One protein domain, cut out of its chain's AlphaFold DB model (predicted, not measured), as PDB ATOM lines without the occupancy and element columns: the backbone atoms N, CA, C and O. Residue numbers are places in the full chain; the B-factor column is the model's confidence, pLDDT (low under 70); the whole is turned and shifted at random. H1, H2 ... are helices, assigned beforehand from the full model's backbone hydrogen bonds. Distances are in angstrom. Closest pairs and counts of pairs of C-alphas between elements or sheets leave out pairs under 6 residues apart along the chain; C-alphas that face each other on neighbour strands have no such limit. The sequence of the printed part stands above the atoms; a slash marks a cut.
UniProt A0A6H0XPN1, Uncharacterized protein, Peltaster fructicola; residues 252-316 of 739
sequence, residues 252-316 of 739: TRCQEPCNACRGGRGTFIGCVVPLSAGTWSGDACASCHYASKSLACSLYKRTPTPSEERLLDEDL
ATOM      1  N   THR A 252      -1.245  -4.192  30.072       91.62
ATOM      2  CA  THR A 252      -1.730  -5.497  29.614       91.62
ATOM      3  C   THR A 252      -1.773  -6.475  30.785       91.62
ATOM      4  O   THR A 252      -0.825  -6.595  31.564       91.62
ATOM      5  N   ARG A 253      -2.883  -7.205  30.933       93.38
ATOM      6  CA  ARG A 253      -2.946  -8.342  31.858       93.38
ATOM      7  C   ARG A 253      -2.104  -9.474  31.273       93.38
ATOM      8  O   ARG A 253      -2.367  -9.919  30.159       93.38
ATOM      9  N   CYS A 254      -1.105  -9.942  32.014       92.56
ATOM     10  CA  CYS A 254      -0.275 -11.063  31.584       92.56
ATOM     11  C   CYS A 254      -1.146 -12.322  31.483       92.56
ATOM     12  O   CYS A 254      -1.840 -12.654  32.449       92.56
ATOM     13  N   GLN A 255      -1.099 -13.016  30.340       93.19
ATOM     14  CA  GLN A 255      -1.764 -14.313  30.162       93.19
ATOM     15  C   GLN A 255      -1.245 -15.312  31.207       93.19
ATOM     16  O   GLN A 255      -2.023 -15.885  31.966       93.19
ATOM     17  N   GLU A 256       0.080 -15.407  31.336       94.19
ATOM     18  CA  GLU A 256       0.731 -16.082  32.453       94.19
ATOM     19  C   GLU A 256       1.102 -15.098  33.576       94.19
ATOM     20  O   GLU A 256       1.939 -14.214  33.375       94.19
ATOM     21  N   PRO A 257       0.541 -15.234  34.792       94.81
ATOM     22  CA  PRO A 257       0.958 -14.427  35.929       94.81
ATOM     23  C   PRO A 257       2.300 -14.911  36.499       94.81
ATOM     24  O   PRO A 257       2.542 -16.117  36.625       94.81
ATOM     25  N   CYS A 258       3.140 -13.959  36.918       93.69
ATOM     26  CA  CYS A 258       4.428 -14.219  37.568       93.69
ATOM     27  C   CYS A 258       4.273 -14.997  38.890       93.69
ATOM     28  O   CYS A 258       3.233 -14.918  39.539       93.69
ATOM     29  N   ASN A 259       5.319 -15.674  39.368       93.62
ATOM     30  CA  ASN A 259       5.283 -16.543  40.557       93.62
ATOM     31  C   ASN A 259       4.912 -15.820  41.873       93.62
ATOM     32  O   ASN A 259       4.514 -16.461  42.851       93.62
ATOM     33  N   ALA A 260       5.007 -14.486  41.918       91.81
ATOM     34  CA  ALA A 260       4.456 -13.684  43.009       91.81
ATOM     35  C   ALA A 260       2.932 -13.512  42.859       91.81
ATOM     36  O   ALA A 260       2.184 -13.913  43.751       91.81
ATOM     37  N   CYS A 261       2.462 -12.996  41.717       93.38
ATOM     38  CA  CYS A 261       1.039 -12.789  41.419       93.38
ATOM     39  C   CYS A 261       0.229 -14.095  41.356       93.38
ATOM     40  O   CYS A 261      -0.881 -14.138  41.877       93.38
ATOM     41  N   ARG A 262       0.789 -15.163  40.772       94.75
ATOM     42  CA  ARG A 262       0.201 -16.512  40.667       94.75
ATOM     43  C   ARG A 262      -0.087 -17.109  42.047       94.75
ATOM     44  O   ARG A 262      -1.102 -17.762  42.228       94.75
ATOM     45  N   GLY A 263       0.771 -16.820  43.029       93.12
ATOM     46  CA  GLY A 263       0.574 -17.180  44.437       93.12
ATOM     47  C   GLY A 263      -0.164 -16.126  45.273       93.12
ATOM     48  O   GLY A 263      -0.027 -16.146  46.490       93.12
ATOM     49  N   GLY A 264      -0.855 -15.156  44.662       93.44
ATOM     50  CA  GLY A 264      -1.619 -14.122  45.378       93.44
ATOM     51  C   GLY A 264      -0.785 -13.096  46.163       93.44
ATOM     52  O   GLY A 264      -1.343 -12.321  46.932       93.44
ATOM     53  N   ARG A 265       0.542 -13.054  45.980       90.25
ATOM     54  CA  ARG A 265       1.480 -12.192  46.739       90.25
ATOM     55  C   ARG A 265       1.719 -10.814  46.102       90.25
ATOM     56  O   ARG A 265       2.630 -10.098  46.512       90.25
ATOM     57  N   GLY A 266       0.951 -10.452  45.075       87.81
ATOM     58  CA  GLY A 266       1.019  -9.139  44.431       87.81
ATOM     59  C   GLY A 266       0.197  -8.081  45.172       87.81
ATOM     60  O   GLY A 266      -0.825  -8.399  45.771       87.81
ATOM     61  N   THR A 267       0.616  -6.814  45.118       89.50
ATOM     62  CA  THR A 267      -0.154  -5.697  45.704       89.50
ATOM     63  C   THR A 267      -1.420  -5.372  44.904       89.50
ATOM     64  O   THR A 267      -2.394  -4.883  45.470       89.50
ATOM     65  N   PHE A 268      -1.419  -5.647  43.598       91.44
ATOM     66  CA  PHE A 268      -2.578  -5.482  42.722       91.44
ATOM     67  C   PHE A 268      -3.261  -6.822  42.453       91.44
ATOM     68  O   PHE A 268      -2.615  -7.873  42.444       91.44
ATOM     69  N   ILE A 269      -4.566  -6.774  42.179       89.69
ATOM     70  CA  ILE A 269      -5.347  -7.944  41.772       89.69
ATOM     71  C   ILE A 269      -4.872  -8.388  40.382       89.69
ATOM     72  O   ILE A 269      -5.104  -7.713  39.381       89.69
ATOM     73  N   GLY A 270      -4.192  -9.535  40.333       90.94
ATOM     74  CA  GLY A 270      -3.646 -10.118  39.109       90.94
ATOM     75  C   GLY A 270      -2.219  -9.672  38.770       90.94
ATOM     76  O   GLY A 270      -1.459  -9.174  39.603       90.94
ATOM     77  N   CYS A 271      -1.829  -9.921  37.521       94.56
ATOM     78  CA  CYS A 271      -0.514  -9.606  36.975       94.56
ATOM     79  C   CYS A 271      -0.720  -8.686  35.767       94.56
ATOM     80  O   CYS A 271      -1.323  -9.100  34.779       94.56
ATOM     81  N   VAL A 272      -0.293  -7.429  35.886       93.94
ATOM     82  CA  VAL A 272      -0.447  -6.392  34.855       93.94
ATOM     83  C   VAL A 272       0.936  -5.847  34.530       93.94
ATOM     84  O   VAL A 272       1.597  -5.342  35.435       93.94
ATOM     85  N   VAL A 273       1.386  -5.952  33.282       92.25
ATOM     86  CA  VAL A 273       2.607  -5.291  32.792       92.25
ATOM     87  C   VAL A 273       2.219  -3.921  32.231       92.25
ATOM     88  O   VAL A 273       1.274  -3.840  31.442       92.25
ATOM     89  N   PRO A 274       2.879  -2.824  32.646       86.62
ATOM     90  CA  PRO A 274       2.567  -1.500  32.124       86.62
ATOM     91  C   PRO A 274       2.866  -1.435  30.622       86.62
ATOM     92  O   PRO A 274       3.939  -1.831  30.178       86.62
ATOM     93  N   LEU A 275       1.941  -0.868  29.839       79.50
ATOM     94  CA  LEU A 275       2.087  -0.698  28.381       79.50
ATOM     95  C   LEU A 275       3.351   0.095  27.986       79.50
ATOM     96  O   LEU A 275       3.844  -0.036  26.873       79.50
ATOM     97  N   SER A 276       3.891   0.898  28.906       66.44
ATOM     98  CA  SER A 276       5.089   1.728  28.728       66.44
ATOM     99  C   SER A 276       6.426   0.995  28.955       66.44
ATOM    100  O   SER A 276       7.468   1.650  28.959       66.44
ATOM    101  N   ALA A 277       6.424  -0.332  29.159       57.84
ATOM    102  CA  ALA A 277       7.619  -1.113  29.514       57.84
ATOM    103  C   ALA A 277       8.810  -0.925  28.551       57.84
ATOM    104  O   ALA A 277       9.953  -0.919  29.003       57.84
ATOM    105  N   GLY A 278       8.554  -0.642  27.265       54.03
ATOM    106  CA  GLY A 278       9.568  -0.422  26.219       54.03
ATOM    107  C   GLY A 278      10.556   0.741  26.428       54.03
ATOM    108  O   GLY A 278      11.386   0.981  25.559       54.03
ATOM    109  N   THR A 279      10.495   1.466  27.552       54.62
ATOM    110  CA  THR A 279      11.546   2.417  27.983       54.62
ATOM    111  C   THR A 279      11.928   2.309  29.467       54.62
ATOM    112  O   THR A 279      12.874   2.962  29.898       54.62
ATOM    113  N   TRP A 280      11.222   1.505  30.272       54.28
ATOM    114  CA  TRP A 280      11.371   1.444  31.738       54.28
ATOM    115  C   TRP A 280      12.035   0.138  32.205       54.28
ATOM    116  O   TRP A 280      11.560  -0.525  33.122       54.28
ATOM    117  N   SER A 281      13.163  -0.204  31.571       52.69
ATOM    118  CA  SER A 281      14.214  -1.098  32.098       52.69
ATOM    119  C   SER A 281      13.751  -2.394  32.800       52.69
ATOM    120  O   SER A 281      14.289  -2.751  33.850       52.69
ATOM    121  N   GLY A 282      12.756  -3.100  32.249       62.22
ATOM    122  CA  GLY A 282      12.384  -4.449  32.688       62.22
ATOM    123  C   GLY A 282      10.888  -4.762  32.623       62.22
ATOM    124  O   GLY A 282      10.062  -4.023  33.155       62.22
ATOM    125  N   ASP A 283      10.556  -5.930  32.065       78.25
ATOM    126  CA  ASP A 283       9.196  -6.479  31.904       78.25
ATOM    127  C   ASP A 283       8.542  -6.948  33.223       78.25
ATOM    128  O   ASP A 283       7.864  -7.977  33.307       78.25
ATOM    129  N   ALA A 284       8.750  -6.205  34.307       89.81
ATOM    130  CA  ALA A 284       8.121  -6.498  35.578       89.81
ATOM    131  C   ALA A 284       6.654  -6.057  35.582       89.81
ATOM    132  O   ALA A 284       6.294  -4.937  35.222       89.81
ATOM    133  N   CYS A 285       5.778  -6.917  36.098       92.94
ATOM    134  CA  CYS A 285       4.408  -6.506  36.383       92.94
ATOM    135  C   CYS A 285       4.362  -5.419  37.476       92.94
ATOM    136  O   CYS A 285       5.221  -5.367  38.364       92.94
ATOM    137  N   ALA A 286       3.308  -4.599  37.474       92.69
ATOM    138  CA  ALA A 286       3.077  -3.511  38.421       92.69
ATOM    139  C   ALA A 286       3.210  -3.950  39.891       92.69
ATOM    140  O   ALA A 286       3.777  -3.220  40.701       92.69
ATOM    141  N   SER A 287       2.774  -5.168  40.234       92.62
ATOM    142  CA  SER A 287       2.939  -5.744  41.578       92.62
ATOM    143  C   SER A 287       4.410  -5.930  41.972       92.62
ATOM    144  O   SER A 287       4.770  -5.650  43.113       92.62
ATOM    145  N   CYS A 288       5.282  -6.344  41.049       91.81
ATOM    146  CA  CYS A 288       6.717  -6.504  41.304       91.81
ATOM    147  C   CYS A 288       7.493  -5.180  41.188       91.81
ATOM    148  O   CYS A 288       8.469  -4.986  41.916       91.81
ATOM    149  N   HIS A 289       7.053  -4.232  40.354       89.62
ATOM    150  CA  HIS A 289       7.543  -2.850  40.425       89.62
ATOM    151  C   HIS A 289       7.244  -2.226  41.795       89.62
ATOM    152  O   HIS A 289       8.158  -1.723  42.445       89.62
ATOM    153  N   TYR A 290       5.998  -2.319  42.266       89.00
ATOM    154  CA  TYR A 290       5.558  -1.712  43.523       89.00
ATOM    155  C   TYR A 290       6.188  -2.367  44.760       89.00
ATOM    156  O   TYR A 290       6.699  -1.664  45.630       89.00
ATOM    157  N   ALA A 291       6.179  -3.702  44.846       87.50
ATOM    158  CA  ALA A 291       6.666  -4.416  46.027       87.50
ATOM    159  C   ALA A 291       8.197  -4.573  46.073       87.50
ATOM    160  O   ALA A 291       8.773  -4.604  47.159       87.50
ATOM    161  N   SER A 292       8.857  -4.693  44.914       78.81
ATOM    162  CA  SER A 292      10.256  -5.148  44.821       78.81
ATOM    163  C   SER A 292      11.147  -4.352  43.860       78.81
ATOM    164  O   SER A 292      12.270  -4.776  43.617       78.81
ATOM    165  N   LYS A 293      10.681  -3.212  43.318       80.81
ATOM    166  CA  LYS A 293      11.404  -2.415  42.303       80.81
ATOM    167  C   LYS A 293      11.895  -3.270  41.118       80.81
ATOM    168  O   LYS A 293      13.090  -3.338  40.870       80.81
ATOM    169  N   SER A 294      10.962  -3.960  40.459       77.25
ATOM    170  CA  SER A 294      11.142  -4.888  39.320       77.25
ATOM    171  C   SER A 294      11.995  -6.147  39.552       77.25
ATOM    172  O   SER A 294      11.559  -7.208  39.107       77.25
ATOM    173  N   LEU A 295      13.102  -6.077  40.301       73.44
ATOM    174  CA  LEU A 295      14.135  -7.123  40.458       73.44
ATOM    175  C   LEU A 295      13.614  -8.559  40.677       73.44
ATOM    176  O   LEU A 295      14.197  -9.513  40.176       73.44
ATOM    177  N   ALA A 296      12.519  -8.739  41.423       73.44
ATOM    178  CA  ALA A 296      11.985 -10.062  41.769       73.44
ATOM    179  C   ALA A 296      10.857 -10.571  40.842       73.44
ATOM    180  O   ALA A 296      10.155 -11.526  41.190       73.44
ATOM    181  N   CYS A 297      10.607  -9.942  39.686       86.75
ATOM    182  CA  CYS A 297       9.523 -10.377  38.803       86.75
ATOM    183  C   CYS A 297       9.907 -11.608  37.975       86.75
ATOM    184  O   CYS A 297      10.748 -11.520  37.091       86.75
ATOM    185  N   SER A 298       9.227 -12.743  38.159       83.00
ATOM    186  CA  SER A 298       9.540 -13.950  37.373       83.00
ATOM    187  C   SER A 298       9.152 -13.877  35.887       83.00
ATOM    188  O   SER A 298       9.446 -14.822  35.171       83.00
ATOM    189  N   LEU A 299       8.514 -12.797  35.414       80.62
ATOM    190  CA  LEU A 299       8.382 -12.524  33.971       80.62
ATOM    191  C   LEU A 299       9.742 -12.171  33.352       80.62
ATOM    192  O   LEU A 299      10.022 -12.545  32.221       80.62
ATOM    193  N   TYR A 300      10.609 -11.534  34.146       70.19
ATOM    194  CA  TYR A 300      12.000 -11.246  33.804       70.19
ATOM    195  C   TYR A 300      12.871 -12.516  33.789       70.19
ATOM    196  O   TYR A 300      13.952 -12.504  33.224       70.19
ATOM    197  N   LYS A 301      12.385 -13.647  34.336       64.69
ATOM    198  CA  LYS A 301      13.013 -14.974  34.186       64.69
ATOM    199  C   LYS A 301      12.641 -15.671  32.868       64.69
ATOM    200  O   LYS A 301      12.505 -16.894  32.824       64.69
ATOM    201  N   ARG A 302      12.542 -14.910  31.775       52.28
ATOM    202  CA  ARG A 302      13.052 -15.435  30.502       52.28
ATOM    203  C   ARG A 302      14.558 -15.636  30.690       52.28
ATOM    204  O   ARG A 302      15.179 -14.889  31.440       52.28
ATOM    205  N   THR A 303      15.118 -16.691  30.109       46.44
ATOM    206  CA  THR A 303      16.559 -16.966  30.211       46.44
ATOM    207  C   THR A 303      17.338 -15.726  29.772       46.44
ATOM    208  O   THR A 303      17.042 -15.244  28.672       46.44
ATOM    209  N   PRO A 304      18.290 -15.207  30.574       51.09
ATOM    210  CA  PRO A 304      19.180 -14.160  30.087       51.09
ATOM    211  C   PRO A 304      19.877 -14.681  28.830       51.09
ATOM    212  O   PRO A 304      20.155 -15.878  28.712       51.09
ATOM    213  N   THR A 305      20.144 -13.809  27.863       54.81
ATOM    214  CA  THR A 305      21.034 -14.214  26.772       54.81
ATOM    215  C   THR A 305      22.430 -14.501  27.351       54.81
ATOM    216  O   THR A 305      22.815 -13.856  28.330       54.81
ATOM    217  N   PRO A 306      23.244 -15.398  26.761       56.84
ATOM    218  CA  PRO A 306      24.608 -15.663  27.249       56.84
ATOM    219  C   PRO A 306      25.530 -14.424  27.275       56.84
ATOM    220  O   PRO A 306      26.603 -14.447  27.876       56.84
ATOM    221  N   SER A 307      25.114 -13.341  26.613       59.16
ATOM    222  CA  SER A 307      25.680 -11.991  26.681       59.16
ATOM    223  C   SER A 307      25.262 -11.189  27.923       59.16
ATOM    224  O   SER A 307      26.081 -10.450  28.457       59.16
ATOM    225  N   GLU A 308      24.017 -11.318  28.390       55.09
ATOM    226  CA  GLU A 308      23.499 -10.632  29.586       55.09
ATOM    227  C   GLU A 308      23.872 -11.359  30.880       55.09
ATOM    228  O   GLU A 308      24.116 -10.715  31.895       55.09
ATOM    229  N   GLU A 309      23.956 -12.692  30.850       59.22
ATOM    230  CA  GLU A 309      24.321 -13.510  32.015       59.22
ATOM    231  C   GLU A 309      25.702 -13.098  32.567       59.22
ATOM    232  O   GLU A 309      25.855 -12.881  33.766       59.22
ATOM    233  N   ARG A 310      26.655 -12.803  31.669       58.47
ATOM    234  CA  ARG A 310      27.988 -12.258  31.999       58.47
ATOM    235  C   ARG A 310      27.983 -10.856  32.616       58.47
ATOM    236  O   ARG A 310      28.937 -10.512  33.296       58.47
ATOM    237  N   LEU A 311      26.960 -10.041  32.351       55.53
ATOM    238  CA  LEU A 311      26.837  -8.689  32.917       55.53
ATOM    239  C   LEU A 311      26.146  -8.713  34.287       55.53
ATOM    240  O   LEU A 311      26.429  -7.877  35.139       55.53
ATOM    241  N   LEU A 312      25.251  -9.680  34.508       55.41
ATOM    242  CA  LEU A 312      24.531  -9.831  35.771       55.41
ATOM    243  C   LEU A 312      25.409 -10.411  36.890       55.41
ATOM    244  O   LEU A 312      25.194 -10.047  38.045       55.41
ATOM    245  N   ASP A 313      26.386 -11.266  36.571       51.19
ATOM    246  CA  ASP A 313      27.288 -11.858  37.570       51.19
ATOM    247  C   ASP A 313      28.251 -10.835  38.209       51.19
ATOM    248  O   ASP A 313      28.538 -10.940  39.405       51.19
ATOM    249  N   GLU A 314      28.706  -9.811  37.472       54.19
ATOM    250  CA  GLU A 314      29.549  -8.746  38.045       54.19
ATOM    251  C   GLU A 314      28.737  -7.826  38.982       54.19
ATOM    252  O   GLU A 314      29.108  -7.640  40.144       54.19
ATOM    253  N   ASP A 315      27.570  -7.336  38.540       47.12
ATOM    254  CA  ASP A 315      26.707  -6.432  39.326       47.12
ATOM    255  C   ASP A 315      26.113  -7.093  40.595       47.12
ATOM    256  O   ASP A 315      25.807  -6.411  41.582       47.12
ATOM    257  N   LEU A 316      25.933  -8.424  40.620       47.25
ATOM    258  CA  LEU A 316      25.381  -9.118  41.796       47.25
ATOM    259  C   LEU A 316      26.356  -9.182  42.980       47.25
ATOM    260  O   LEU A 316      25.910  -9.223  44.133       47.25
TER     261      LEU A 316
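What this domain is: This is residues 252 to 316 of the 739 residues of an uncharacterized protein of Peltaster fructicola (UniProt A0A6H0XPN1). With little regular structure, this is a body of loops that holds the short helix H1, and an arm leads from it to a second helix, H2, set away from the body. Residues 305 to 311, of which 306 to 311 belong to H2, stick out. The printed part has 65 residues with two named helices, H1 then H2, and no named strand; the class is all helix, with only 18 residues in named elements. It is compact, with a radius of gyration of the C-alphas of 12.2 A, and only just elongated, spanning 35 by 23 by 19 A.

How they stand to each other: Residues 252 to 253 pair with residues 272 to 273, antiparallel. H1, residues 286 to 292, and H2, residues 306 to 316, are apart. In H1 every O i to N i+4 pair is within hydrogen-bond range; in H2 3 of 7 are, beside 2 of 8 O i to N i+3 pairs.

Where its parts are: H1 begins at C-alpha 286 (3.077, -3.511, 38.421) and is 9.8 A long. H2 is 16.0 A long and ends at C-alpha 316 (25.381, -9.118, 41.796).

The domain as a whole: The C-alphas farthest apart, of Ile 269 and Glu 314, are 35.1 A apart. The printed part has no cut. The link from H1 to H2, 13 residues, is long. Residues 276 to 282 and 301 to 316 have pLDDT under 70.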